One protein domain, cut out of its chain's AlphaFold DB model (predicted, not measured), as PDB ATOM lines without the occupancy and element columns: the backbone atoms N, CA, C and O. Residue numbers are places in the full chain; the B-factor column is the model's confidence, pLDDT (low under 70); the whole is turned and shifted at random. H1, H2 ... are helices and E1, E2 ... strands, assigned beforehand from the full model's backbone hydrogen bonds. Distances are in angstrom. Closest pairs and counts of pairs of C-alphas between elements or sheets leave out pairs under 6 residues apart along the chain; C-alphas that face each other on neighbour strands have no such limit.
ATOM      1  N   THR A   4     192.922 158.841 134.060       40.22
ATOM      2  CA  THR A   4     192.229 158.599 135.327       40.22
ATOM      3  C   THR A   4     192.016 159.865 136.163       40.22
ATOM      4  O   THR A   4     191.038 159.928 136.897       40.22
ATOM      5  N   GLN A   5     192.854 160.900 136.021       41.25
ATOM      6  CA  GLN A   5     192.730 162.141 136.809       41.25
ATOM      7  C   GLN A   5     191.639 163.090 136.278       41.25
ATOM      8  O   GLN A   5     190.968 163.758 137.057       41.25
ATOM      9  N   ILE A   6     191.381 163.094 134.964       45.34
ATOM     10  CA  ILE A   6     190.292 163.890 134.362       45.34
ATOM     11  C   ILE A   6     188.923 163.269 134.685       45.34
ATOM     12  O   ILE A   6     187.937 163.980 134.875       45.34
ATOM     13  N   ALA A   7     188.859 161.940 134.804       40.88
ATOM     14  CA  ALA A   7     187.629 161.236 135.147       40.88
ATOM     15  C   ALA A   7     187.161 161.518 136.587       40.88
ATOM     16  O   ALA A   7     185.958 161.579 136.806       40.88
ATOM     17  N   ALA A   8     188.073 161.747 137.540       40.62
ATOM     18  CA  ALA A   8     187.718 162.081 138.922       40.62
ATOM     19  C   ALA A   8     187.088 163.482 139.043       40.62
ATOM     20  O   ALA A   8     186.043 163.634 139.671       40.62
ATOM     21  N   ILE A   9     187.647 164.480 138.347       44.28
ATOM     22  CA  ILE A   9     187.126 165.860 138.337       44.28
ATOM     23  C   ILE A   9     185.736 165.916 137.678       44.28
ATOM     24  O   ILE A   9     184.813 166.538 138.201       44.28
ATOM     25  N   CYS A  10     185.533 165.191 136.571       39.78
ATOM     26  CA  CYS A  10     184.216 165.088 135.936       39.78
ATOM     27  C   CYS A  10     183.226 164.211 136.727       39.78
ATOM     28  O   CYS A  10     182.017 164.435 136.642       39.78
ATOM     29  N   ALA A  11     183.701 163.226 137.497       41.72
ATOM     30  CA  ALA A  11     182.850 162.387 138.339       41.72
ATOM     31  C   ALA A  11     182.280 163.171 139.526       41.72
ATOM     32  O   ALA A  11     181.093 163.038 139.793       41.72
ATOM     33  N   ILE A  12     183.056 164.055 140.163       45.34
ATOM     34  CA  ILE A  12     182.556 164.926 141.246       45.34
ATOM     35  C   ILE A  12     181.463 165.879 140.722       45.34
ATOM     36  O   ILE A  12     180.448 166.083 141.382       45.34
ATOM     37  N   ALA A  13     181.594 166.366 139.482       41.03
ATOM     38  CA  ALA A  13     180.566 167.184 138.834       41.03
ATOM     39  C   ALA A  13     179.314 166.395 138.389       41.03
ATOM     40  O   ALA A  13     178.264 166.993 138.158       41.03
ATOM     41  N   SER A  14     179.392 165.064 138.253       39.25
ATOM     42  CA  SER A  14     178.292 164.237 137.723       39.25
ATOM     43  C   SER A  14     177.618 163.324 138.754       39.25
ATOM     44  O   SER A  14     176.457 162.959 138.557       39.25
ATOM     45  N   THR A  15     178.248 163.014 139.891       41.44
ATOM     46  CA  THR A  15     177.653 162.175 140.952       41.44
ATOM     47  C   THR A  15     176.782 162.942 141.950       41.44
ATOM     48  O   THR A  15     176.004 162.315 142.668       41.44
ATOM     49  N   ALA A  16     176.762 164.279 141.907       42.25
ATOM     50  CA  ALA A  16     175.779 165.099 142.631       42.25
ATOM     51  C   ALA A  16     174.318 164.895 142.152       42.25
ATOM     52  O   ALA A  16     173.389 165.474 142.711       42.25
ATOM     53  N   THR A  17     174.081 164.062 141.130       39.78
ATOM     54  CA  THR A  17     172.746 163.824 140.548       39.78
ATOM     55  C   THR A  17     172.028 162.564 141.050       39.78
ATOM     56  O   THR A  17     170.919 162.281 140.598       39.78
ATOM     57  N   LEU A  18     172.584 161.824 142.017       37.75
ATOM     58  CA  LEU A  18     171.962 160.601 142.554       37.75
ATOM     59  C   LEU A  18     171.716 160.657 144.070       37.75
ATOM     60  O   LEU A  18     172.018 159.728 144.808       37.75
ATOM     61  N   ALA A  19     171.083 161.735 144.529       42.78
ATOM     62  CA  ALA A  19     170.236 161.714 145.716       42.78
ATOM     63  C   ALA A  19     169.072 162.684 145.484       42.78
ATOM     64  O   ALA A  19     169.250 163.819 145.059       42.78
ATOM     65  N   GLN A  20     167.855 162.207 145.705       47.00
ATOM     66  CA  GLN A  20     166.592 162.769 145.222       47.00
ATOM     67  C   GLN A  20     166.115 164.017 146.001       47.00
ATOM     68  O   GLN A  20     164.942 164.131 146.353       47.00
ATOM     69  N   ALA A  21     167.019 164.956 146.284       57.47
ATOM     70  CA  ALA A  21     166.716 166.267 146.840       57.47
ATOM     71  C   ALA A  21     167.644 167.306 146.199       57.47
ATOM     72  O   ALA A  21     168.851 167.280 146.422       57.47
ATOM     73  N   ALA A  22     167.074 168.221 145.408       74.31
ATOM     74  CA  ALA A  22     167.812 169.385 144.929       74.31
ATOM     75  C   ALA A  22     168.413 170.145 146.133       74.31
ATOM     76  O   ALA A  22     167.734 170.250 147.166       74.31
ATOM     77  N   PRO A  23     169.649 170.668 146.030       85.12
ATOM     78  CA  PRO A  23     170.222 171.504 147.075       85.12
ATOM     79  C   PRO A  23     169.295 172.674 147.415       85.12
ATOM     80  O   PRO A  23     168.667 173.254 146.530       85.12
ATOM     81  N   VAL A  24     169.223 173.034 148.698       90.62
ATOM     82  CA  VAL A  24     168.545 174.259 149.161       90.62
ATOM     83  C   VAL A  24     169.205 175.474 148.512       90.62
ATOM     84  O   VAL A  24     168.528 176.385 148.046       90.62
ATOM     85  N   TRP A  25     170.534 175.452 148.456       92.38
ATOM     86  CA  TRP A  25     171.353 176.287 147.591       92.38
ATOM     87  C   TRP A  25     172.647 175.539 147.275       92.38
ATOM     88  O   TRP A  25     173.040 174.629 148.009       92.38
ATOM     89  N   GLN A  26     173.297 175.933 146.188       92.31
ATOM     90  CA  GLN A  26     174.635 175.483 145.829       92.31
ATOM     91  C   GLN A  26     175.397 176.628 145.163       92.31
ATOM     92  O   GLN A  26     174.772 177.515 144.576       92.31
ATOM     93  N   ASP A  27     176.717 176.599 145.265       90.31
ATOM     94  CA  ASP A  27     177.628 177.526 144.609       90.31
ATOM     95  C   ASP A  27     178.839 176.771 144.057       90.31
ATOM     96  O   ASP A  27     179.223 175.720 144.579       90.31
ATOM     97  N   PHE A  28     179.410 177.308 142.985       92.00
ATOM     98  CA  PHE A  28     180.605 176.775 142.343       92.00
ATOM     99  C   PHE A  28     181.532 177.929 141.977       92.00
ATOM    100  O   PHE A  28     181.114 178.870 141.294       92.00
ATOM    101  N   SER A  29     182.791 177.833 142.389       91.50
ATOM    102  CA  SER A  29     183.821 178.840 142.134       91.50
ATOM    103  C   SER A  29     185.052 178.222 141.483       91.50
ATOM    104  O   SER A  29     185.393 177.055 141.681       91.50
ATOM    105  N   ILE A  30     185.716 179.051 140.679       92.25
ATOM    106  CA  ILE A  30     187.062 178.801 140.174       92.25
ATOM    107  C   ILE A  30     187.906 179.993 140.600       92.25
ATOM    108  O   ILE A  30     187.590 181.131 140.239       92.25
ATOM    109  N   THR A  31     188.981 179.720 141.325       89.31
ATOM    110  CA  THR A  31     189.936 180.727 141.785       89.31
ATOM    111  C   THR A  31     191.289 180.456 141.142       89.31
ATOM    112  O   THR A  31     191.705 179.309 141.005       89.31
ATOM    113  N   GLY A  32     191.966 181.515 140.704       88.81
ATOM    114  CA  GLY A  32     193.336 181.450 140.206       88.81
ATOM    115  C   GLY A  32     194.253 182.246 141.120       88.81
ATOM    116  O   GLY A  32     194.039 183.443 141.301       88.81
ATOM    117  N   LEU A  33     195.267 181.581 141.662       81.44
ATOM    118  CA  LEU A  33     196.325 182.170 142.469       81.44
ATOM    119  C   LEU A  33     197.665 181.986 141.758       81.44
ATOM    120  O   LEU A  33     197.917 180.971 141.106       81.44
ATOM    121  N   TYR A  34     198.525 182.984 141.886       79.56
ATOM    122  CA  TYR A  34     199.906 182.941 141.428       79.56
ATOM    123  C   TYR A  34     200.780 183.499 142.547       79.56
ATOM    124  O   TYR A  34     200.470 184.570 143.071       79.56
ATOM    125  N   GLY A  35     201.841 182.772 142.882       65.69
ATOM    126  CA  GLY A  35     202.844 183.139 143.871       65.69
ATOM    127  C   GLY A  35     204.174 182.418 143.614       65.69
ATOM    128  O   GLY A  35     204.340 181.718 142.622       65.69
ATOM    129  N   GLU A  36     205.133 182.576 144.512       58.81
ATOM    130  CA  GLU A  36     206.513 182.083 144.522       58.81
ATOM    131  C   GLU A  36     206.911 181.882 146.011       58.81
ATOM    132  O   GLU A  36     206.322 182.510 146.889       58.81
ATOM    133  N   ASN A  37     207.884 181.020 146.325       51.91
ATOM    134  CA  ASN A  37     208.429 180.800 147.684       51.91
ATOM    135  C   ASN A  37     207.456 180.244 148.754       51.91
ATOM    136  O   ASN A  37     207.408 180.721 149.891       51.91
ATOM    137  N   TYR A  38     206.696 179.203 148.418       55.56
ATOM    138  CA  TYR A  38     205.783 178.548 149.363       55.56
ATOM    139  C   TYR A  38     206.556 177.809 150.465       55.56
ATOM    140  O   TYR A  38     207.644 177.301 150.220       55.56
ATOM    141  N   GLU A  39     205.983 177.676 151.666       49.94
ATOM    142  CA  GLU A  39     206.630 176.970 152.790       49.94
ATOM    143  C   GLU A  39     207.057 175.535 152.425       49.94
ATOM    144  O   GLU A  39     208.136 175.092 152.811       49.94
ATOM    145  N   LEU A  40     206.256 174.850 151.601       52.94
ATOM    146  CA  LEU A  40     206.546 173.501 151.107       52.94
ATOM    147  C   LEU A  40     207.455 173.474 149.862       52.94
ATOM    148  O   LEU A  40     208.099 172.457 149.607       52.94
ATOM    149  N   THR A  41     207.528 174.567 149.092       53.38
ATOM    150  CA  THR A  41     208.357 174.696 147.873       53.38
ATOM    151  C   THR A  41     208.977 176.105 147.772       53.38
ATOM    152  O   THR A  41     208.533 176.928 146.963       53.38
ATOM    153  N   PRO A  42     209.998 176.414 148.597       46.91
ATOM    154  CA  PRO A  42     210.487 177.780 148.788       46.91
ATOM    155  C   PRO A  42     211.263 178.383 147.618       46.91
ATOM    156  O   PRO A  42     211.484 179.585 147.619       46.91
ATOM    157  N   ASP A  43     211.679 177.577 146.643       49.97
ATOM    158  CA  ASP A  43     212.465 178.037 145.491       49.97
ATOM    159  C   ASP A  43     211.658 178.042 144.181       49.97
ATOM    160  O   ASP A  43     212.220 178.323 143.122       49.97
ATOM    161  N   GLU A  44     210.359 177.712 144.230       61.88
ATOM    162  CA  GLU A  44     209.551 177.483 143.030       61.88
ATOM    163  C   GLU A  44     208.446 178.530 142.841       61.88
ATOM    164  O   GLU A  44     207.758 178.934 143.788       61.88
ATOM    165  N   LYS A  45     208.242 178.943 141.584       69.62
ATOM    166  CA  LYS A  45     207.057 179.715 141.185       69.62
ATOM    167  C   LYS A  45     205.866 178.789 141.112       69.62
ATOM    168  O   LYS A  45     205.911 177.802 140.379       69.62
ATOM    169  N   GLN A  46     204.787 179.150 141.785       75.94
ATOM    170  CA  GLN A  46     203.592 178.342 141.877       75.94
ATOM    171  C   GLN A  46     202.373 179.069 141.314       75.94
ATOM    172  O   GLN A  46     202.032 180.185 141.698       75.94
ATOM    173  N   SER A  47     201.646 178.395 140.433       83.44
ATOM    174  CA  SER A  47     200.274 178.773 140.101       83.44
ATOM    175  C   SER A  47     199.323 177.712 140.632       83.44
ATOM    176  O   SER A  47     199.520 176.530 140.339       83.44
ATOM    177  N   THR A  48     198.281 178.131 141.339       85.94
ATOM    178  CA  THR A  48     197.232 177.245 141.841       85.94
ATOM    179  C   THR A  48     195.903 177.633 141.215       85.94
ATOM    180  O   THR A  48     195.509 178.799 141.212       85.94
ATOM    181  N   ILE A  49     195.213 176.647 140.647       90.44
ATOM    182  CA  ILE A  49     193.811 176.779 140.258       90.44
ATOM    183  C   ILE A  49     192.997 175.957 141.245       90.44
ATOM    184  O   ILE A  49     193.160 174.737 141.295       90.44
ATOM    185  N   THR A  50     192.114 176.625 141.972       90.38
ATOM    186  CA  THR A  50     191.210 176.010 142.941       90.38
ATOM    187  C   THR A  50     189.828 175.898 142.324       90.38
ATOM    188  O   THR A  50     189.279 176.881 141.819       90.38
ATOM    189  N   PHE A  51     189.253 174.703 142.365       94.56
ATOM    190  CA  PHE A  51     187.843 174.469 142.072       94.56
ATOM    191  C   PHE A  51     187.123 174.223 143.383       94.56
ATOM    192  O   PHE A  51     187.542 173.334 144.114       94.56
ATOM    193  N   GLU A  52     186.036 174.935 143.659       94.00
ATOM    194  CA  GLU A  52     185.266 174.743 144.891       94.00
ATOM    195  C   GLU A  52     183.794 174.488 144.569       94.00
ATOM    196  O   GLU A  52     183.224 175.041 143.623       94.00
ATOM    197  N   TYR A  53     183.162 173.654 145.387       94.69
ATOM    198  CA  TYR A  53     181.728 173.413 145.370       94.69
ATOM    199  C   TYR A  53     181.189 173.436 146.797       94.69
ATOM    200  O   TYR A  53     181.635 172.676 147.656       94.69
ATOM    201  N   ALA A  54     180.192 174.282 147.037       93.31
ATOM    202  CA  ALA A  54     179.518 174.400 148.323       93.31
ATOM    203  C   ALA A  54     178.014 174.199 148.138       93.31
ATOM    204  O   ALA A  54     177.420 174.760 147.221       93.31
ATOM    205  N   ALA A  55     177.367 173.440 149.018       94.31
ATOM    206  CA  ALA A  55     175.928 173.223 148.956       94.31
ATOM    207  C   ALA A  55     175.304 173.051 150.339       94.31
ATOM    208  O   ALA A  55     175.821 172.326 151.189       94.31
ATOM    209  N   LYS A  56     174.116 173.636 150.535       93.12
ATOM    210  CA  LYS A  56     173.227 173.273 151.646       93.12
ATOM    211  C   LYS A  56     172.207 172.261 151.163       93.12
ATOM    212  O   LYS A  56     171.483 172.491 150.197       93.12
ATOM    213  N   LEU A  57     172.115 171.151 151.876       91.62
ATOM    214  CA  LEU A  57     171.195 170.055 151.613       91.62
ATOM    215  C   LEU A  57     170.090 170.035 152.674       91.62
ATOM    216  O   LEU A  57     170.142 170.733 153.686       91.62
ATOM    217  N   LYS A  58     169.074 169.193 152.461       89.81
ATOM    218  CA  LYS A  58     167.945 169.057 153.396       89.81
ATOM    219  C   LYS A  58     168.381 168.678 154.818       89.81
ATOM    220  O   LYS A  58     167.772 169.136 155.779       89.81
ATOM    221  N   TYR A  59     169.391 167.819 154.937       91.50
ATOM    222  CA  TYR A  59     169.818 167.226 156.209       91.50
ATOM    223  C   TYR A  59     171.263 167.561 156.578       91.50
ATOM    224  O   TYR A  59     171.822 166.938 157.471       91.50
ATOM    225  N   GLY A  60     171.890 168.518 155.900       93.50
ATOM    226  CA  GLY A  60     173.316 168.761 156.057       93.50
ATOM    227  C   GLY A  60     173.841 169.778 155.065       93.50
ATOM    228  O   GLY A  60     173.066 170.482 154.419       93.50
ATOM    229  N   ASP A  61     175.150 169.837 154.931       95.38
ATOM    230  CA  ASP A  61     175.837 170.592 153.892       95.38
ATOM    231  C   ASP A  61     177.035 169.807 153.375       95.38
ATOM    232  O   ASP A  61     177.403 168.750 153.892       95.38
ATOM    233  N   PHE A  62     177.562 170.303 152.270       94.75
ATOM    234  CA  PHE A  62     178.680 169.729 151.565       94.75
ATOM    235  C   PHE A  62     179.586 170.865 151.122       94.75
ATOM    236  O   PHE A  62     179.119 171.823 150.503       94.75
ATOM    237  N   PHE A  63     180.867 170.742 151.421       95.56
ATOM    238  CA  PHE A  63     181.911 171.572 150.847       95.56
ATOM    239  C   PHE A  63     182.973 170.658 150.254       95.56
ATOM    240  O   PHE A  63     183.288 169.625 150.840       95.56
ATOM    241  N   ALA A  64     183.500 171.009 149.093       94.88
ATOM    242  CA  ALA A  64     184.678 170.370 148.546       94.88
ATOM    243  C   ALA A  64     185.493 171.386 147.765       94.88
ATOM    244  O   ALA A  64     184.921 172.253 147.100       94.88
ATOM    245  N   PHE A  65     186.807 171.219 147.784       93.88
ATOM    246  CA  PHE A  65     187.684 171.915 146.863       93.88
ATOM    247  C   PHE A  65     188.760 170.990 146.318       93.88
ATOM    248  O   PHE A  65     189.047 169.940 146.885       93.88
ATOM    249  N   ALA A  66     189.331 171.375 145.185       93.88
ATOM    250  CA  ALA A  66     190.493 170.727 144.614       93.88
ATOM    251  C   ALA A  66     191.445 171.781 144.064       93.88
ATOM    252  O   ALA A  66     191.074 172.571 143.191       93.88
ATOM    253  N   ASP A  67     192.681 171.729 144.539       89.31
ATOM    254  CA  ASP A  67     193.782 172.541 144.064       89.31
ATOM    255  C   ASP A  67     194.570 171.786 143.006       89.31
ATOM    256  O   ASP A  67     195.042 170.660 143.199       89.31
ATOM    257  N   ARG A  68     194.744 172.429 141.854       89.75
ATOM    258  CA  ARG A  68     195.741 172.038 140.868       89.75
ATOM    259  C   ARG A  68     196.884 173.027 140.935       89.75
ATOM    260  O   ARG A  68     196.782 174.140 140.419       89.75
ATOM    261  N   THR A  69     197.977 172.567 141.514       84.94
ATOM    262  CA  THR A  69     199.175 173.360 141.725       84.94
ATOM    263  C   THR A  69     200.224 172.995 140.682       84.94
ATOM    264  O   THR A  69     200.419 171.819 140.372       84.94
ATOM    265  N   ASN A  70     200.874 173.998 140.098       84.19
ATOM    266  CA  ASN A  70     202.039 173.830 139.233       84.19
ATOM    267  C   ASN A  70     203.184 174.663 139.792       84.19
ATOM    268  O   ASN A  70     203.040 175.883 139.835       84.19
ATOM    269  N   SER A  71     204.268 173.990 140.164       76.62
ATOM    270  CA  SER A  71     205.484 174.572 140.720       76.62
ATOM    271  C   SER A  71     206.657 174.208 139.806       76.62
ATOM    272  O   SER A  71     206.987 173.031 139.651       76.62
ATOM    273  N   ASP A  72     207.172 175.194 139.064       69.75
ATOM    274  CA  ASP A  72     208.276 175.072 138.089       69.75
ATOM    275  C   ASP A  72     208.293 173.787 137.226       69.75
ATOM    276  O   ASP A  72     209.323 173.163 136.956       69.75
ATOM    277  N   GLY A  73     207.119 173.404 136.711       68.19
ATOM    278  CA  GLY A  73     206.953 172.279 135.787       68.19
ATOM    279  C   GLY A  73     206.628 170.941 136.454       68.19
ATOM    280  O   GLY A  73     206.301 169.979 135.748       68.19
ATOM    281  N   GLN A  74     206.638 170.873 137.785       74.00
ATOM    282  CA  GLN A  74     205.987 169.810 138.542       74.00
ATOM    283  C   GLN A  74     204.551 170.205 138.852       74.00
ATOM    284  O   GLN A  74     204.217 171.374 138.987       74.00
ATOM    285  N   SER A  75     203.659 169.221 138.910       81.94
ATOM    286  CA  SER A  75     202.256 169.501 139.190       81.94
ATOM    287  C   SER A  75     201.711 168.519 140.194       81.94
ATOM    288  O   SER A  75     201.896 167.309 140.035       81.94
ATOM    289  N   ASP A  76     201.007 169.061 141.172       83.56
ATOM    290  CA  ASP A  76     200.382 168.302 142.234       83.56
ATOM    291  C   ASP A  76     198.885 168.591 142.298       83.56
ATOM    292  O   ASP A  76     198.381 169.573 141.738       83.56
ATOM    293  N   THR A  77     198.156 167.664 142.901       88.25
ATOM    294  CA  THR A  77     196.730 167.815 143.138       88.25
ATOM    295  C   THR A  77     196.423 167.430 144.563       88.25
ATOM    296  O   THR A  77     196.644 166.286 144.949       88.25
ATOM    297  N   TYR A  78     195.862 168.395 145.275       87.75
ATOM    298  CA  TYR A  78     195.303 168.243 146.603       87.75
ATOM    299  C   TYR A  78     193.800 168.499 146.525       87.75
ATOM    300  O   TYR A  78     193.343 169.274 145.682       87.75
ATOM    301  N   PHE A  79     193.014 167.828 147.350       92.12
ATOM    302  CA  PHE A  79     191.588 168.076 147.449       92.12
ATOM    303  C   PHE A  79     191.093 167.810 148.860       92.12
ATOM    304  O   PHE A  79     191.644 166.978 149.579       92.12
ATOM    305  N   GLU A  80     189.975 168.444 149.188       92.19
ATOM    306  CA  GLU A  80     189.211 168.137 150.385       92.19
ATOM    307  C   GLU A  80     187.741 167.940 150.058       92.19
ATOM    308  O   GLU A  80     187.166 168.616 149.200       92.19
ATOM    309  N   VAL A  81     187.116 167.012 150.776       95.94
ATOM    310  CA  VAL A  81     185.685 166.726 150.704       95.94
ATOM    311  C   VAL A  81     185.124 166.669 152.117       95.94
ATOM    312  O   VAL A  81     185.398 165.738 152.868       95.94
ATOM    313  N   SER A  82     184.285 167.646 152.450       95.56
ATOM    314  CA  SER A  82     183.828 167.943 153.809       95.56
ATOM    315  C   SER A  82     182.297 167.894 153.940       95.56
ATOM    316  O   SER A  82     181.642 168.938 154.039       95.56
ATOM    317  N   PRO A  83     181.662 166.704 153.893       96.19
ATOM    318  CA  PRO A  83     180.238 166.574 154.157       96.19
ATOM    319  C   PRO A  83     179.947 166.681 155.655       96.19
ATOM    320  O   PRO A  83     180.644 166.107 156.494       96.19
ATOM    321  N   ARG A  84     178.847 167.358 155.998       96.88
ATOM    322  CA  ARG A  84     178.347 167.431 157.376       96.88
ATOM    323  C   ARG A  84     176.865 167.091 157.438       96.88
ATOM    324  O   ARG A  84     176.079 167.497 156.580       96.88
ATOM    325  N   LEU A  85     176.464 166.360 158.474       95.75
ATOM    326  CA  LEU A  85     175.087 165.926 158.709       95.75
ATOM    327  C   LEU A  85     174.506 166.646 159.928       95.75
ATOM    328  O   LEU A  85     174.979 166.472 161.047       95.75
ATOM    329  N   SER A  86     173.445 167.417 159.718       96.25
ATOM    330  CA  SER A  86     172.754 168.176 160.762       96.25
ATOM    331  C   SER A  86     171.928 167.263 161.667       96.25
ATOM    332  O   SER A  86     170.952 166.642 161.233       96.25
ATOM    333  N   LEU A  87     172.269 167.222 162.956       94.25
ATOM    334  CA  LEU A  87     171.493 166.475 163.946       94.25
ATOM    335  C   LEU A  87     170.127 167.126 164.181       94.25
ATOM    336  O   LEU A  87     169.141 166.416 164.397       94.25
ATOM    337  N   GLY A  88     170.038 168.458 164.102       93.31
ATOM    338  CA  GLY A  88     168.773 169.173 164.222       93.31
ATOM    339  C   GLY A  88     167.810 168.829 163.085       93.31
ATOM    340  O   GLY A  88     166.669 168.430 163.327       93.31
ATOM    341  N   ALA A  89     168.288 168.877 161.839       91.38
ATOM    342  CA  ALA A  89     167.487 168.563 160.658       91.38
ATOM    343  C   ALA A  89     167.082 167.083 160.596       91.38
ATOM    344  O   ALA A  89     165.939 166.779 160.251       91.38
ATOM    345  N   VAL A  90     167.987 166.161 160.944       91.69
ATOM    346  CA  VAL A  90     167.693 164.717 160.960       91.69
ATOM    347  C   VAL A  90     166.689 164.365 162.059       91.69
ATOM    348  O   VAL A  90     165.759 163.599 161.819       91.69
ATOM    349  N   SER A  91     166.849 164.930 163.258       93.88
ATOM    350  CA  SER A  91     165.958 164.642 164.392       93.88
ATOM    351  C   SER A  91     164.640 165.422 164.363       93.88
ATOM    352  O   SER A  91     163.723 165.096 165.118       93.88
ATOM    353  N   GLY A  92     164.546 166.471 163.540       93.06
ATOM    354  CA  GLY A  92     163.432 167.420 163.541       93.06
ATOM    355  C   GLY A  92     163.373 168.304 164.794       93.06
ATOM    356  O   GLY A  92     162.351 168.946 165.036       93.06
ATOM    357  N   LYS A  93     164.434 168.327 165.611       93.88
ATOM    358  CA  LYS A  93     164.528 169.141 166.830       93.88
ATOM    359  C   LYS A  93     165.404 170.362 166.587       93.88
ATOM    360  O   LYS A  93     166.414 170.287 165.901       93.88
ATOM    361  N   LYS A  94     165.058 171.479 167.221       92.19
ATOM    362  CA  LYS A  94     165.955 172.634 167.287       92.19
ATOM    363  C   LYS A  94     167.047 172.364 168.317       92.19
ATOM    364  O   LYS A  94     166.728 172.142 169.482       92.19
ATOM    365  N   LEU A  95     168.303 172.389 167.884       93.12
ATOM    366  CA  LEU A  95     169.485 172.239 168.740       93.12
ATOM    367  C   LEU A  95     170.167 173.594 168.996       93.12
ATOM    368  O   LEU A  95     171.381 173.675 169.151       93.12
ATOM    369  N   GLU A  96     169.371 174.662 169.016       94.81
ATOM    370  CA  GLU A  96     169.842 176.033 169.195       94.81
ATOM    371  C   GLU A  96     170.150 176.310 170.678       94.81
ATOM    372  O   GLU A  96     169.310 176.069 171.550       94.81
ATOM    373  N   LEU A  97     171.336 176.850 170.972       94.00
ATOM    374  CA  LEU A  97     171.725 177.282 172.319       94.00
ATOM    375  C   LEU A  97     172.680 178.478 172.240       94.00
ATOM    376  O   LEU A  97     173.841 178.345 171.853       94.00
ATOM    377  N   GLY A  98     172.201 179.659 172.635       94.12
ATOM    378  CA  GLY A  98     172.987 180.889 172.536       94.12
ATOM    379  C   GLY A  98     173.390 181.172 171.079       94.12
ATOM    380  O   GLY A  98     172.500 181.266 170.235       94.12
ATOM    381  N   PRO A  99     174.690 181.313 170.755       94.88
ATOM    382  CA  PRO A  99     175.135 181.513 169.379       94.88
ATOM    383  C   PRO A  99     175.073 180.237 168.529       94.88
ATOM    384  O   PRO A  99     175.247 180.333 167.321       94.88
ATOM    385  N   ILE A 100     174.851 179.051 169.100       97.12
ATOM    386  CA  ILE A 100     174.787 177.800 168.332       97.12
ATOM    387  C   ILE A 100     173.434 177.723 167.618       97.12
ATOM    388  O   ILE A 100     172.393 177.770 168.274       97.12
ATOM    389  N   LYS A 101     173.454 177.597 166.285       95.00
ATOM    390  CA  LYS A 101     172.268 177.378 165.436       95.00
ATOM    391  C   LYS A 101     171.958 175.899 165.247       95.00
ATOM    392  O   LYS A 101     170.796 175.524 165.129       95.00
ATOM    393  N   ASP A 102     172.998 175.081 165.155       96.69
ATOM    394  CA  ASP A 102     172.875 173.663 164.856       96.69
ATOM    395  C   ASP A 102     174.119 172.903 165.318       96.69
ATOM    396  O   ASP A 102     175.196 173.486 165.470       96.69
ATOM    397  N   VAL A 103     173.953 171.599 165.513       97.25
ATOM    398  CA  VAL A 103     175.027 170.661 165.846       97.25
ATOM    399  C   VAL A 103     175.052 169.584 164.771       97.25
ATOM    400  O   VAL A 103     174.016 169.007 164.433       97.25
ATOM    401  N   LEU A 104     176.232 169.319 164.226       97.62
ATOM    402  CA  LEU A 104     176.426 168.457 163.073       97.62
ATOM    403  C   LEU A 104     177.435 167.354 163.384       97.62
ATOM    404  O   LEU A 104     178.384 167.556 164.138       97.62
ATOM    405  N   ILE A 105     177.256 166.196 162.754       97.12
ATOM    406  CA  ILE A 105     178.366 165.270 162.528       97.12
ATOM    407  C   ILE A 105     179.166 165.861 161.374       97.12
ATOM    408  O   ILE A 105     178.611 166.052 160.292       97.12
ATOM    409  N   ALA A 106     180.432 166.177 161.615       96.69
ATOM    410  CA  ALA A 106     181.323 166.743 160.615       96.69
ATOM    411  C   ALA A 106     182.359 165.700 160.204       96.69
ATOM    412  O   ALA A 106     182.885 164.983 161.057       96.69
ATOM    413  N   THR A 107     182.642 165.617 158.909       96.31
ATOM    414  CA  THR A 107     183.692 164.755 158.365       96.31
ATOM    415  C   THR A 107     184.426 165.483 157.260       96.31
ATOM    416  O   THR A 107     183.780 166.220 156.517       96.31
ATOM    417  N   THR A 108     185.721 165.222 157.126       95.19
ATOM    418  CA  THR A 108     186.556 165.727 156.037       95.19
ATOM    419  C   THR A 108     187.452 164.604 155.538       95.19
ATOM    420  O   THR A 108     188.017 163.846 156.322       95.19
ATOM    421  N   TRP A 109     187.533 164.460 154.224       94.25
ATOM    422  CA  TRP A 109     188.536 163.647 153.557       94.25
ATOM    423  C   TRP A 109     189.487 164.580 152.830       94.25
ATOM    424  O   TRP A 109     189.064 165.271 151.907       94.25
ATOM    425  N   GLU A 110     190.744 164.565 153.245       90.25
ATOM    426  CA  GLU A 110     191.845 165.257 152.587       90.25
ATOM    427  C   GLU A 110     192.601 164.233 151.748       90.25
ATOM    428  O   GLU A 110     192.902 163.132 152.218       90.25
ATOM    429  N   GLY A 111     192.885 164.560 150.493       87.00
ATOM    430  CA  GLY A 111     193.562 163.643 149.590       87.00
ATOM    431  C   GLY A 111     194.539 164.357 148.678       87.00
ATOM    432  O   GLY A 111     194.245 165.404 148.105       87.00
ATOM    433  N   GLY A 112     195.706 163.753 148.505       87.00
ATOM    434  CA  GLY A 112     196.764 164.263 147.648       87.00
ATOM    435  C   GLY A 112     197.520 163.149 146.942       87.00
ATOM    436  O   GLY A 112     197.112 161.982 146.922       87.00
ATOM    437  N   LYS A 113     198.656 163.498 146.340       79.69
ATOM    438  CA  LYS A 113     199.576 162.500 145.802       79.69
ATOM    439  C   LYS A 113     200.148 161.660 146.950       79.69
ATOM    440  O   LYS A 113     200.934 162.151 147.748       79.69
ATOM    441  N   ASP A 114     199.758 160.387 146.979       79.44
ATOM    442  CA  ASP A 114     200.219 159.377 147.941       79.44
ATOM    443  C   ASP A 114     199.865 159.687 149.417       79.44
ATOM    444  O   ASP A 114     200.544 159.205 150.319       79.44
ATOM    445  N   MET A 115     198.796 160.459 149.668       80.94
ATOM    446  CA  MET A 115     198.325 160.817 151.014       80.94
ATOM    447  C   MET A 115     196.794 160.849 151.092       80.94
ATOM    448  O   MET A 115     196.148 161.407 150.200       80.94
ATOM    449  N   ASN A 116     196.228 160.287 152.166       85.12
ATOM    450  CA  ASN A 116     194.835 160.479 152.568       85.12
ATOM    451  C   ASN A 116     194.724 160.703 154.080       85.12
ATOM    452  O   ASN A 116     195.174 159.866 154.858       85.12
ATOM    453  N   ASN A 117     194.013 161.746 154.493       85.06
ATOM    454  CA  ASN A 117     193.618 161.933 155.889       85.06
ATOM    455  C   ASN A 117     192.093 161.905 156.006       85.06
ATOM    456  O   ASN A 117     191.368 162.413 155.145       85.06
ATOM    457  N   TYR A 118     191.596 161.293 157.079       90.50
ATOM    458  CA  TYR A 118     190.167 161.183 157.358       90.50
ATOM    459  C   TYR A 118     189.846 161.794 158.712       90.50
ATOM    460  O   TYR A 118     190.137 161.221 159.762       90.50
ATOM    461  N   LEU A 119     189.185 162.940 158.684       93.38
ATOM    462  CA  LEU A 119     188.771 163.686 159.858       93.38
ATOM    463  C   LEU A 119     187.293 163.417 160.136       93.38
ATOM    464  O   LEU A 119     186.455 163.390 159.229       93.38
ATOM    465  N   TYR A 120     186.947 163.228 161.406       93.81
ATOM    466  CA  TYR A 120     185.559 163.079 161.841       93.81
ATOM    467  C   TYR A 120     185.355 163.641 163.242       93.81
ATOM    468  O   TYR A 120     186.227 163.571 164.108       93.81
ATOM    469  N   GLY A 121     184.175 164.203 163.482       96.81
ATOM    470  CA  GLY A 121     183.842 164.760 164.782       96.81
ATOM    471  C   GLY A 121     182.568 165.591 164.784       96.81
ATOM    472  O   GLY A 121     181.569 165.227 164.155       96.81
ATOM    473  N   VAL A 122     182.580 166.678 165.554       97.50
ATOM    474  CA  VAL A 122     181.397 167.502 165.828       97.50
ATOM    475  C   VAL A 122     181.578 168.889 165.233       97.50
ATOM    476  O   VAL A 122     182.527 169.598 165.557       97.50
ATOM    477  N   GLY A 123     180.627 169.287 164.394       97.56
ATOM    478  CA  GLY A 123     180.507 170.636 163.858       97.56
ATOM    479  C   GLY A 123     179.425 171.437 164.573       97.56
ATOM    480  O   GLY A 123     178.412 170.886 165.010       97.56
ATOM    481  N   VAL A 124     179.604 172.751 164.655       97.88
ATOM    482  CA  VAL A 124     178.574 173.698 165.087       97.88
ATOM    483  C   VAL A 124     178.484 174.863 164.111       97.88
ATOM    484  O   VAL A 124     179.485 175.489 163.760       97.88
ATOM    485  N   ASP A 125     177.259 175.175 163.695       97.31
ATOM    486  CA  ASP A 125     176.963 176.388 162.934       97.31
ATOM    487  C   ASP A 125     176.635 177.522 163.912       97.31
ATOM    488  O   ASP A 125     175.825 177.348 164.827       97.31
ATOM    489  N   LEU A 126     177.230 178.701 163.714       97.69
ATOM    490  CA  LEU A 126     177.110 179.828 164.639       97.69
ATOM    491  C   LEU A 126     176.273 180.997 164.087       97.69
ATOM    492  O   LEU A 126     176.205 181.296 162.890       97.69
ATOM    493  N   ALA A 127     175.620 181.698 165.010       96.31
ATOM    494  CA  ALA A 127     174.878 182.940 164.838       96.31
ATOM    495  C   ALA A 127     175.705 184.131 165.317       96.31
ATOM    496  O   ALA A 127     175.349 184.793 166.291       96.31
ATOM    497  N   ILE A 128     176.812 184.406 164.631       95.31
ATOM    498  CA  ILE A 128     177.634 185.579 164.933       95.31
ATOM    499  C   ILE A 128     177.102 186.776 164.127       95.31
ATOM    500  O   ILE A 128     176.956 186.664 162.908       95.31
ATOM    501  N   PRO A 129     176.781 187.920 164.764       93.38
ATOM    502  CA  PRO A 129     176.364 189.123 164.048       93.38
ATOM    503  C   PRO A 129     177.360 189.510 162.954       93.38
ATOM    504  O   PRO A 129     178.562 189.450 163.183       93.38
ATOM    505  N   TYR A 130     176.854 189.945 161.795       93.31
ATOM    506  CA  TYR A 130     177.617 190.338 160.594       93.31
ATOM    507  C   TYR A 130     178.264 189.200 159.790       93.31
ATOM    508  O   TYR A 130     178.639 189.423 158.642       93.31
ATOM    509  N   PHE A 131     178.344 187.984 160.331       96.31
ATOM    510  CA  PHE A 131     178.855 186.835 159.592       96.31
ATOM    511  C   PHE A 131     177.746 186.272 158.696       96.31
ATOM    512  O   PHE A 131     176.647 185.963 159.163       96.31
ATOM    513  N   GLN A 132     178.039 186.113 157.406       94.31
ATOM    514  CA  GLN A 132     177.201 185.345 156.483       94.31
ATOM    515  C   GLN A 132     177.206 183.867 156.876       94.31
ATOM    516  O   GLN A 132     176.153 183.228 156.890       94.31
ATOM    517  N   TYR A 133     178.376 183.352 157.251       94.56
ATOM    518  CA  TYR A 133     178.543 182.054 157.894       94.56
ATOM    519  C   TYR A 133     179.717 182.097 158.877       94.56
ATOM    520  O   TYR A 133     180.653 182.880 158.721       94.56
ATOM    521  N   ALA A 134     179.626 181.262 159.906       97.25
ATOM    522  CA  ALA A 134     180.659 181.017 160.901       97.25
ATOM    523  C   ALA A 134     180.461 179.585 161.403       97.25
ATOM    524  O   ALA A 134     179.377 179.267 161.904       97.25
ATOM    525  N   GLN A 135     181.455 178.723 161.226       97.69
ATOM    526  CA  GLN A 135     181.353 177.299 161.533       97.69
ATOM    527  C   GLN A 135     182.596 176.865 162.299       97.69
ATOM    528  O   GLN A 135     183.705 177.205 161.901       97.69
ATOM    529  N   LEU A 136     182.405 176.126 163.390       97.75
ATOM    530  CA  LEU A 136     183.494 175.468 164.113       97.75
ATOM    531  C   LEU A 136     183.341 173.964 163.951       97.75
ATOM    532  O   LEU A 136     182.249 173.443 164.177       97.75
ATOM    533  N   ASN A 137     184.417 173.267 163.613       97.88
ATOM    534  CA  ASN A 137     184.455 171.814 163.576       97.88
ATOM    535  C   ASN A 137     185.599 171.318 164.461       97.88
ATOM    536  O   ASN A 137     186.716 171.817 164.376       97.88
ATOM    537  N   PHE A 138     185.289 170.351 165.319       97.06
ATOM    538  CA  PHE A 138     186.244 169.671 166.183       97.06
ATOM    539  C   PHE A 138     186.387 168.247 165.670       97.06
ATOM    540  O   PHE A 138     185.418 167.482 165.714       97.06
ATOM    541  N   TYR A 139     187.574 167.905 165.193       94.69
ATOM    542  CA  TYR A 139     187.880 166.628 164.575       94.69
ATOM    543  C   TYR A 139     188.858 165.824 165.422       94.69
ATOM    544  O   TYR A 139     189.719 166.374 166.106       94.69
ATOM    545  N   ARG A 140     188.733 164.503 165.322       92.06
ATOM    546  CA  ARG A 140     189.882 163.608 165.393       92.06
ATOM    547  C   ARG A 140     190.322 163.336 163.956       92.06
ATOM    548  O   ARG A 140     189.469 162.945 163.153       92.06
ATOM    549  N   ALA A 141     191.594 163.559 163.645       86.94
ATOM    550  CA  ALA A 141     192.158 163.228 162.347       86.94
ATOM    551  C   ALA A 141     192.788 161.839 162.409       86.94
ATOM    552  O   ALA A 141     193.561 161.537 163.314       86.94
ATOM    553  N   ASN A 142     192.428 160.991 161.450       87.44
ATOM    554  CA  ASN A 142     193.136 159.751 161.197       87.44
ATOM    555  C   ASN A 142     194.034 159.960 159.978       87.44
ATOM    556  O   ASN A 142     193.530 160.028 158.849       87.44
ATOM    557  N   ASN A 143     195.335 160.067 160.214       77.06
ATOM    558  CA  ASN A 143     196.312 160.441 159.198       77.06
ATOM    559  C   ASN A 143     196.972 159.186 158.601       77.06
ATOM    560  O   ASN A 143     197.250 158.220 159.309       77.06
ATOM    561  N   GLU A 144     197.202 159.152 157.282       76.44
ATOM    562  CA  GLU A 144     197.845 157.987 156.637       76.44
ATOM    563  C   GLU A 144     199.373 158.004 156.793       76.44
ATOM    564  O   GLU A 144     200.001 156.951 156.904       76.44
ATOM    565  N   ILE A 145     199.972 159.198 156.788       65.25
ATOM    566  CA  ILE A 145     201.431 159.387 156.832       65.25
ATOM    567  C   ILE A 145     201.914 159.771 158.236       65.25
ATOM    568  O   ILE A 145     203.006 159.375 158.642       65.25
ATOM    569  N   GLN A 146     201.118 160.564 158.948       65.81
ATOM    570  CA  GLN A 146     201.420 161.090 160.279       65.81
ATOM    571  C   GLN A 146     200.613 160.319 161.338       65.81
ATOM    572  O   GLN A 146     199.719 159.553 160.984       65.81
ATOM    573  N   GLU A 147     200.922 160.496 162.623       73.06
ATOM    574  CA  GLU A 147     200.069 159.963 163.698       73.06
ATOM    575  C   GLU A 147     198.713 160.691 163.737       73.06
ATOM    576  O   GLU A 147     198.581 161.819 163.255       73.06
ATOM    577  N   ASP A 148     197.700 160.033 164.301       82.69
ATOM    578  CA  ASP A 148     196.384 160.632 164.547       82.69
ATOM    579  C   ASP A 148     196.503 161.818 165.521       82.69
ATOM    580  O   ASP A 148     197.166 161.695 166.550       82.69
ATOM    581  N   ASP A 149     195.779 162.909 165.267       80.88
ATOM    582  CA  ASP A 149     195.737 164.090 166.138       80.88
ATOM    583  C   ASP A 149     194.299 164.639 166.313       80.88
ATOM    584  O   ASP A 149     193.295 164.009 165.939       80.88
ATOM    585  N   TYR A 150     194.176 165.804 166.954       89.19
ATOM    586  CA  TYR A 150     192.929 166.562 167.033       89.19
ATOM    587  C   TYR A 150     193.061 167.896 166.316       89.19
ATOM    588  O   TYR A 150     194.013 168.637 166.559       89.19
ATOM    589  N   GLN A 151     192.033 168.248 165.545       89.69
ATOM    590  CA  GLN A 151     191.981 169.498 164.793       89.69
ATOM    591  C   GLN A 151     190.745 170.329 165.148       89.69
ATOM    592  O   GLN A 151     189.626 169.818 165.258       89.69
ATOM    593  N   LEU A 152     190.945 171.635 165.306       93.81
ATOM    594  CA  LEU A 152     189.901 172.652 165.348       93.81
ATOM    595  C   LEU A 152     189.940 173.463 164.055       93.81
ATOM    596  O   LEU A 152     190.899 174.188 163.818       93.81
ATOM    597  N   THR A 153     188.852 173.417 163.295       94.69
ATOM    598  CA  THR A 153     188.666 174.223 162.085       94.69
ATOM    599  C   THR A 153     187.596 175.285 162.319       94.69
ATOM    600  O   THR A 153     186.453 174.956 162.646       94.69
ATOM    601  N   PHE A 154     187.930 176.558 162.115       95.88
ATOM    602  CA  PHE A 154     186.991 177.680 162.087       95.88
ATOM    603  C   PHE A 154     186.893 178.267 160.680       95.88
ATOM    604  O   PHE A 154     187.831 178.913 160.225       95.88
ATOM    605  N   THR A 155     185.747 178.124 160.013       95.56
ATOM    606  CA  THR A 155     185.486 178.758 158.708       95.56
ATOM    607  C   THR A 155     184.508 179.912 158.853       95.56
ATOM    608  O   THR A 155     183.542 179.854 159.625       95.56
ATOM    609  N   TYR A 156     184.744 180.995 158.115       95.88
ATOM    610  CA  TYR A 156     183.924 182.192 158.238       95.88
ATOM    611  C   TYR A 156     183.855 183.023 156.961       95.88
ATOM    612  O   TYR A 156     184.757 182.988 156.131       95.88
ATOM    613  N   GLY A 157     182.777 183.802 156.841       95.94
ATOM    614  CA  GLY A 157     182.586 184.779 155.775       95.94
ATOM    615  C   GLY A 157     181.808 185.993 156.270       95.94
ATOM    616  O   GLY A 157     180.746 185.861 156.882       95.94
ATOM    617  N   ILE A 158     182.338 187.185 156.015       96.62
ATOM    618  CA  ILE A 158     181.839 188.476 156.490       96.62
ATOM    619  C   ILE A 158     181.673 189.401 155.279       96.62
ATOM    620  O   ILE A 158     182.644 190.016 154.825       96.62
ATOM    621  N   PRO A 159     180.455 189.522 154.729       95.88
ATOM    622  CA  PRO A 159     180.174 190.501 153.699       95.88
ATOM    623  C   PRO A 159     180.031 191.886 154.328       95.88
ATOM    624  O   PRO A 159     179.405 192.064 155.375       95.88
ATOM    625  N   PHE A 160     180.559 192.902 153.661       95.06
ATOM    626  CA  PHE A 160     180.401 194.289 154.080       95.06
ATOM    627  C   PHE A 160     180.351 195.222 152.874       95.06
ATOM    628  O   PHE A 160     180.638 194.840 151.737       95.06
ATOM    629  N   LYS A 161     179.924 196.462 153.116       94.56
ATOM    630  CA  LYS A 161     179.828 197.491 152.082       94.56
ATOM    631  C   LYS A 161     180.637 198.710 152.480       94.56
ATOM    632  O   LYS A 161     180.537 199.171 153.616       94.56
ATOM    633  N   ILE A 162     181.388 199.252 151.526       92.94
ATOM    634  CA  ILE A 162     181.971 200.591 151.628       92.94
ATOM    635  C   ILE A 162     181.340 201.428 150.519       92.94
ATOM    636  O   ILE A 162     181.530 201.152 149.338       92.94
ATOM    637  N   ALA A 163     180.553 202.436 150.905       93.25
ATOM    638  CA  ALA A 163     179.698 203.186 149.984       93.25
ATOM    639  C   ALA A 163     178.783 202.249 149.159       93.25
ATOM    640  O   ALA A 163     178.009 201.482 149.733       93.25
ATOM    641  N   SER A 164     178.841 202.324 147.827       92.00
ATOM    642  CA  SER A 164     178.086 201.454 146.919       92.00
ATOM    643  C   SER A 164     178.767 200.117 146.644       92.00
ATOM    644  O   SER A 164     178.145 199.259 146.021       92.00
ATOM    645  N   GLU A 165     180.007 199.921 147.085       94.88
ATOM    646  CA  GLU A 165     180.817 198.756 146.740       94.88
ATOM    647  C   GLU A 165     180.605 197.595 147.715       94.88
ATOM    648  O   GLU A 165     180.280 197.792 148.888       94.88
ATOM    649  N   GLU A 166     180.766 196.376 147.205       95.12
ATOM    650  CA  GLU A 166     180.546 195.125 147.934       95.12
ATOM    651  C   GLU A 166     181.858 194.385 148.139       95.12
ATOM    652  O   GLU A 166     182.627 194.191 147.198       95.12
ATOM    653  N   PHE A 167     182.089 193.960 149.375       95.19
ATOM    654  CA  PHE A 167     183.293 193.258 149.782       95.19
ATOM    655  C   PHE A 167     182.941 192.014 150.594       95.19
ATOM    656  O   PHE A 167     181.894 191.958 151.244       95.19
ATOM    657  N   LEU A 168     183.840 191.039 150.574       94.69
ATOM    658  CA  LEU A 168     183.772 189.804 151.339       94.69
ATOM    659  C   LEU A 168     185.132 189.566 151.997       94.69
ATOM    660  O   LEU A 168     186.151 189.551 151.310       94.69
ATOM    661  N   VAL A 169     185.138 189.404 153.320       93.38
ATOM    662  CA  VAL A 169     186.268 188.796 154.033       93.38
ATOM    663  C   VAL A 169     185.876 187.381 154.398       93.38
ATOM    664  O   VAL A 169     184.940 187.200 155.172       93.38
ATOM    665  N   ASP A 170     186.568 186.388 153.870       92.88
ATOM    666  CA  ASP A 170     186.355 184.990 154.221       92.88
ATOM    667  C   ASP A 170     187.680 184.244 154.365       92.88
ATOM    668  O   ASP A 170     188.754 184.748 154.033       92.88
ATOM    669  N   GLY A 171     187.608 183.065 154.964       90.44
ATOM    670  CA  GLY A 171     188.775 182.235 155.192       90.44
ATOM    671  C   GLY A 171     188.519 181.147 156.215       90.44
ATOM    672  O   GLY A 171     187.379 180.890 156.623       90.44
ATOM    673  N   PHE A 172     189.613 180.532 156.639       90.44
ATOM    674  CA  PHE A 172     189.615 179.450 157.604       90.44
ATOM    675  C   PHE A 172     190.793 179.584 158.568       90.44
ATOM    676  O   PHE A 172     191.799 180.225 158.263       90.44
ATOM    677  N   LEU A 173     190.637 178.999 159.747       89.38
ATOM    678  CA  LEU A 173     191.693 178.780 160.721       89.38
ATOM    679  C   LEU A 173     191.668 177.305 161.092       89.38
ATOM    680  O   LEU A 173     190.641 176.845 161.585       89.38
ATOM    681  N   ASP A 174     192.786 176.621 160.903       87.62
ATOM    682  CA  ASP A 174     193.001 175.244 161.334       87.62
ATOM    683  C   ASP A 174     194.066 175.223 162.415       87.62
ATOM    684  O   ASP A 174     195.148 175.781 162.242       87.62
ATOM    685  N   TRP A 175     193.738 174.608 163.543       85.50
ATOM    686  CA  TRP A 175     194.663 174.359 164.637       85.50
ATOM    687  C   TRP A 175     194.714 172.865 164.929       85.50
ATOM    688  O   TRP A 175     193.657 172.278 165.161       85.50
ATOM    689  N   SER A 176     195.904 172.271 164.973       82.25
ATOM    690  CA  SER A 176     196.122 170.864 165.325       82.25
ATOM    691  C   SER A 176     196.915 170.714 166.629       82.25
ATOM    692  O   SER A 176     197.734 171.566 167.003       82.25
ATOM    693  N   THR A 177     196.652 169.639 167.375       75.19
ATOM    694  CA  THR A 177     197.374 169.323 168.615       75.19
ATOM    695  C   THR A 177     198.776 168.790 168.346       75.19
ATOM    696  O   THR A 177     198.990 168.037 167.409       75.19
ATOM    697  N   ALA A 178     199.717 169.100 169.242       64.38
ATOM    698  CA  ALA A 178     201.005 168.416 169.271       64.38
ATOM    699  C   ALA A 178     200.836 166.981 169.794       64.38
ATOM    700  O   ALA A 178     200.122 166.775 170.783       64.38
ATOM    701  N   GLU A 179     201.563 166.025 169.219       62.03
ATOM    702  CA  GLU A 179     201.580 164.646 169.714       62.03
ATOM    703  C   GLU A 179     202.739 164.408 170.688       62.03
ATOM    704  O   GLU A 179     203.884 164.806 170.466       62.03
ATOM    705  N   LYS A 180     202.434 163.761 171.821       48.47
ATOM    706  CA  LYS A 180     203.319 163.721 173.005       48.47
ATOM    707  C   LYS A 180     204.645 162.985 172.797       48.47
ATOM    708  O   LYS A 180     205.574 163.224 173.567       48.47
ATOM    709  N   ASP A 181     204.732 162.120 171.790       48.62
ATOM    710  CA  ASP A 181     205.823 161.152 171.649       48.62
ATOM    711  C   ASP A 181     206.748 161.401 170.440       48.62
ATOM    712  O   ASP A 181     207.645 160.593 170.187       48.62
ATOM    713  N   GLN A 182     206.615 162.529 169.723       47.28
ATOM    714  CA  GLN A 182     207.560 162.910 168.662       47.28
ATOM    715  C   GLN A 182     207.952 164.393 168.682       47.28
ATOM    716  O   GLN A 182     207.118 165.286 168.738       47.28
ATOM    717  N   VAL A 183     209.254 164.648 168.518       45.16
ATOM    718  CA  VAL A 183     209.860 165.994 168.410       45.16
ATOM    719  C   VAL A 183     209.425 166.734 167.125       45.16
ATOM    720  O   VAL A 183     209.645 167.934 167.015       45.16
ATOM    721  N   ALA A 184     208.810 166.038 166.158       44.38
ATOM    722  CA  ALA A 184     208.473 166.563 164.829       44.38
ATOM    723  C   ALA A 184     206.971 166.821 164.573       44.38
ATOM    724  O   ALA A 184     206.660 167.446 163.568       44.38
ATOM    725  N   HIS A 185     206.056 166.405 165.461       54.38
ATOM    726  CA  HIS A 185     204.618 166.720 165.355       54.38
ATOM    727  C   HIS A 185     204.255 167.810 166.364       54.38
ATOM    728  O   HIS A 185     203.623 167.566 167.395       54.38
ATOM    729  N   SER A 186     204.762 169.012 166.093       56.03
ATOM    730  CA  SER A 186     204.417 170.204 166.868       56.03
ATOM    731  C   SER A 186     202.979 170.617 166.560       56.03
ATOM    732  O   SER A 186     202.455 170.302 165.503       56.03
ATOM    733  N   SER A 187     202.336 171.321 167.489       64.06
ATOM    734  CA  SER A 187     201.014 171.893 167.231       64.06
ATOM    735  C   SER A 187     201.131 172.929 166.112       64.06
ATOM    736  O   SER A 187     202.037 173.767 166.135       64.06
ATOM    737  N   GLU A 188     200.236 172.862 165.133       66.56
ATOM    738  CA  GLU A 188     200.237 173.772 163.994       66.56
ATOM    739  C   GLU A 188     198.995 174.660 164.017       66.56
ATOM    740  O   GLU A 188     197.919 174.261 164.458       66.56
ATOM    741  N   LEU A 189     199.160 175.888 163.528       71.75
ATOM    742  CA  LEU A 189     198.075 176.834 163.303       71.75
ATOM    743  C   LEU A 189     198.268 177.451 161.931       71.75
ATOM    744  O   LEU A 189     199.218 178.221 161.726       71.75
ATOM    745  N   ASN A 190     197.331 177.153 161.045       74.44
ATOM    746  CA  ASN A 190     197.176 177.801 159.762       74.44
ATOM    747  C   ASN A 190     195.986 178.757 159.836       74.44
ATOM    748  O   ASN A 190     194.898 178.381 160.265       74.44
ATOM    749  N   TRP A 191     196.174 180.011 159.433       80.38
ATOM    750  CA  TRP A 191     195.080 180.973 159.372       80.38
ATOM    751  C   TRP A 191     195.162 181.788 158.094       80.38
ATOM    752  O   TRP A 191     195.896 182.783 158.012       80.38
ATOM    753  N   THR A 192     194.315 181.416 157.144       82.12
ATOM    754  CA  THR A 192     194.216 182.042 155.829       82.12
ATOM    755  C   THR A 192     192.982 182.924 155.761       82.12
ATOM    756  O   THR A 192     191.906 182.596 156.262       82.12
ATOM    757  N   THR A 193     193.131 184.123 155.204       85.25
ATOM    758  CA  THR A 193     192.028 185.080 155.070       85.25
ATOM    759  C   THR A 193     192.189 185.883 153.799       85.25
ATOM    760  O   THR A 193     193.241 186.487 153.568       85.25
ATOM    761  N   GLN A 194     191.116 185.925 153.021       87.88
ATOM    762  CA  GLN A 194     191.027 186.648 151.770       87.88
ATOM    763  C   GLN A 194     190.204 187.916 151.960       87.88
ATOM    764  O   GLN A 194     189.149 187.919 152.594       87.88
ATOM    765  N   TRP A 195     190.687 189.008 151.377       88.12
ATOM    766  CA  TRP A 195     189.962 190.269 151.281       88.12
ATOM    767  C   TRP A 195     189.541 190.468 149.842       88.12
ATOM    768  O   TRP A 195     190.390 190.691 148.984       88.12
ATOM    769  N   LYS A 196     188.240 190.394 149.577       92.56
ATOM    770  CA  LYS A 196     187.697 190.355 148.222       92.56
ATOM    771  C   LYS A 196     186.758 191.524 147.964       92.56
ATOM    772  O   LYS A 196     185.869 191.806 148.760       92.56
ATOM    773  N   TRP A 197     186.923 192.182 146.824       94.62
ATOM    774  CA  TRP A 197     186.003 193.165 146.258       94.62
ATOM    775  C   TRP A 197     185.204 192.523 145.123       94.62
ATOM    776  O   TRP A 197     185.786 191.921 144.221       94.62
ATOM    777  N   ASN A 198     183.877 192.659 145.147       95.12
ATOM    778  CA  ASN A 198     183.001 192.166 144.087       95.12
ATOM    779  C   ASN A 198     183.015 193.118 142.877       95.12
ATOM    780  O   ASN A 198     182.089 193.906 142.673       95.12
ATOM    781  N   ALA A 199     184.054 193.021 142.049       94.88
ATOM    782  CA  ALA A 199     184.137 193.733 140.773       94.88
ATOM    783  C   ALA A 199     183.003 193.334 139.806       94.88
ATOM    784  O   ALA A 199     182.581 194.136 138.970       94.88
ATOM    785  N   GLY A 200     182.467 192.116 139.953       92.62
ATOM    786  CA  GLY A 200     181.353 191.590 139.162       92.62
ATOM    787  C   GLY A 200     180.086 192.438 139.225       92.62
ATOM    788  O   GLY A 200     179.367 192.532 138.231       92.62
ATOM    789  N   LYS A 201     179.872 193.160 140.327       91.75
ATOM    790  CA  LYS A 201     178.749 194.091 140.489       91.75
ATOM    791  C   LYS A 201     178.643 195.132 139.366       91.75
ATOM    792  O   LYS A 201     177.540 195.567 139.037       91.75
ATOM    793  N   HIS A 202     179.772 195.522 138.772       92.38
ATOM    794  CA  HIS A 202     179.830 196.489 137.668       92.38
ATOM    795  C   HIS A 202     179.537 195.868 136.294       92.38
ATOM    796  O   HIS A 202     179.425 196.588 135.306       92.38
ATOM    797  N   ILE A 203     179.396 194.540 136.227       93.75
ATOM    798  CA  ILE A 203     178.987 193.782 135.037       93.75
ATOM    799  C   ILE A 203     177.476 193.516 135.093       93.75
ATOM    800  O   ILE A 203     176.754 193.820 134.144       93.75
ATOM    801  N   SER A 204     176.992 192.957 136.205       92.62
ATOM    802  CA  SER A 204     175.576 192.681 136.476       92.62
ATOM    803  C   SER A 204     175.366 192.493 137.985       92.62
ATOM    804  O   SER A 204     176.280 192.001 138.649       92.62
ATOM    805  N   PRO A 205     174.174 192.797 138.544       85.50
ATOM    806  CA  PRO A 205     173.866 192.537 139.954       85.50
ATOM    807  C   PRO A 205     174.097 191.086 140.403       85.50
ATOM    808  O   PRO A 205     174.376 190.853 141.576       85.50
ATOM    809  N   ASP A 206     174.000 190.129 139.477       86.19
ATOM    810  CA  ASP A 206     174.144 188.699 139.764       86.19
ATOM    811  C   ASP A 206     175.563 188.162 139.501       86.19
ATOM    812  O   ASP A 206     175.865 187.014 139.830       86.19
ATOM    813  N   THR A 207     176.455 188.958 138.898       89.19
ATOM    814  CA  THR A 207     177.819 188.510 138.600       89.19
ATOM    815  C   THR A 207     178.663 188.514 139.870       89.19
ATOM    816  O   THR A 207     178.913 189.557 140.471       89.19
ATOM    817  N   ARG A 208     179.156 187.331 140.241       87.81
ATOM    818  CA  ARG A 208     180.089 187.122 141.352       87.81
ATOM    819  C   ARG A 208     181.501 186.983 140.797       87.81
ATOM    820  O   ARG A 208     181.953 185.883 140.506       87.81
ATOM    821  N   LEU A 209     182.167 188.117 140.601       92.44
ATOM    822  CA  LEU A 209     183.579 188.163 140.222       92.44
ATOM    823  C   LEU A 209     184.321 188.942 141.295       92.44
ATOM    824  O   LEU A 209     184.152 190.156 141.414       92.44
ATOM    825  N   TYR A 210     185.128 188.227 142.067       91.69
ATOM    826  CA  TYR A 210     185.886 188.797 143.163       91.69
ATOM    827  C   TYR A 210     187.338 189.026 142.761       91.69
ATOM    828  O   TYR A 210     187.974 188.157 142.172       91.69
TER     829      TYR A 210
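AT A GLANCE: This is residues 4 to 210 of the 379 residues of the protein "N-acetyltransferase domain-containing protein" of Caenorhabditis remanei (UniProt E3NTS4). Ten strands, E1 to E10, stand side by side and curl round into an oval barrel that is nearly closed, left open along one seam between E1 and E10. H1 lies outside this wall at the end of a tether, short H2 sits at one end of the barrel after E4, and small H3 follows E10 beside the seam; residues 14 to 20 stand free. The printed part has 207 residues, with three named helices and ten named strands in the order H1 E1 E2 E3 E4 H2 E5 E6 E7 E8 E9 E10 H3; the sheet runs E1 to E10 in chain order, antiparallel throughout, and the class is mostly strand. The whole is compact, with a radius of gyration of the C-alphas of 18.5 A and spans of 45 by 44 by 37 A.

HOW THE PARTS SIT: H1, residues 4 to 15, is on the sheet but only grazes it, with residues 5 to 13. E1, residues 25 to 38, bends by 77 degrees at residue 35 and forms a hairpin with E2, residues 41 to 57, at 170 degrees, with N 31 and O 50 2.9 A apart. E2 bends by 126 degrees at residue 44 and pairs with E3, residues 60 to 71, where N 53 and O 64 are 2.8 A apart. E3 and E4, residues 74 to 86, form a hairpin at 172 degrees, with N 67 and O 78 2.8 A apart; E1 to E4 are a meander, each strand the antiparallel neighbour of the one before. H2, residues 87 to 91, is on the sheet at a height over the sheet of 7.6 A, over none of the strands, but only just: two of its C-alphas fall on E5, residues 100 to 112. The closest C-alphas of H2 and E5 are those of Leu 87 and Leu 104, 5.4 A apart. E5 is the neighbour of E4, with N 81 and O 109 2.8 A apart, and begins a second meander, E5 to E10. In it E6, residues 115 to 126, has N 119 and O 108 of E5 2.8 A apart; E7, residues 133 to 143, has O 136 and N 124 of E6 2.8 A apart. E8, residues 149 to 162, has O 153 and N 137 of E7 2.8 A apart; E9, residues 165 to 176, has O 169 and N 158 of E8 2.7 A apart. E10, residues 189 to 198, has O 196 and N 168 of E9 2.8 A apart. The edge strands E1 and E10 are apart. H3, residues 199 to 202, only grazes the sheet. Every O i to N i+4 pair is within hydrogen-bond range in H2, 6 of 8 are in H1, and H3 is too short for such a pair.

IN THESE COORDINATES: H1 begins at C-alpha 4, (192.229, 158.599, 135.327), and is 16.0 A long from first to last C-alpha. E1 spans 34.5 A, E2 37.6 A, E3 36.1 A and E4 40.0 A. E5 spans 33.1 A and E6 31.6 A; E7 is 28.0 A. E8, the longest by this measure at 41.6 A, ends at C-alpha 162, (181.971, 200.591, 151.628). E9 spans 36.8 A and E10 28.8 A. H2 and H3 are 5.8 A and 6.0 A long, and H3 ends at C-alpha 202, (179.830, 196.489, 137.668).

THE WHOLE: The sheet is twisted, its C-alphas lying up to 13.3 A off its best plane, and it is curled, the way across it turning by 139 degrees. The two C-alphas farthest apart are those of Asp 181 and Ser 204, 56.1 A. The printed part has no cut. The link from E9 to E10, residues 177 to 188, is long. The mean pLDDT of the printed part is 82.4; it is under 70 at residues 4 to 21, 35 to 45, 72 to 73, 145 to 146 and 178 to 188.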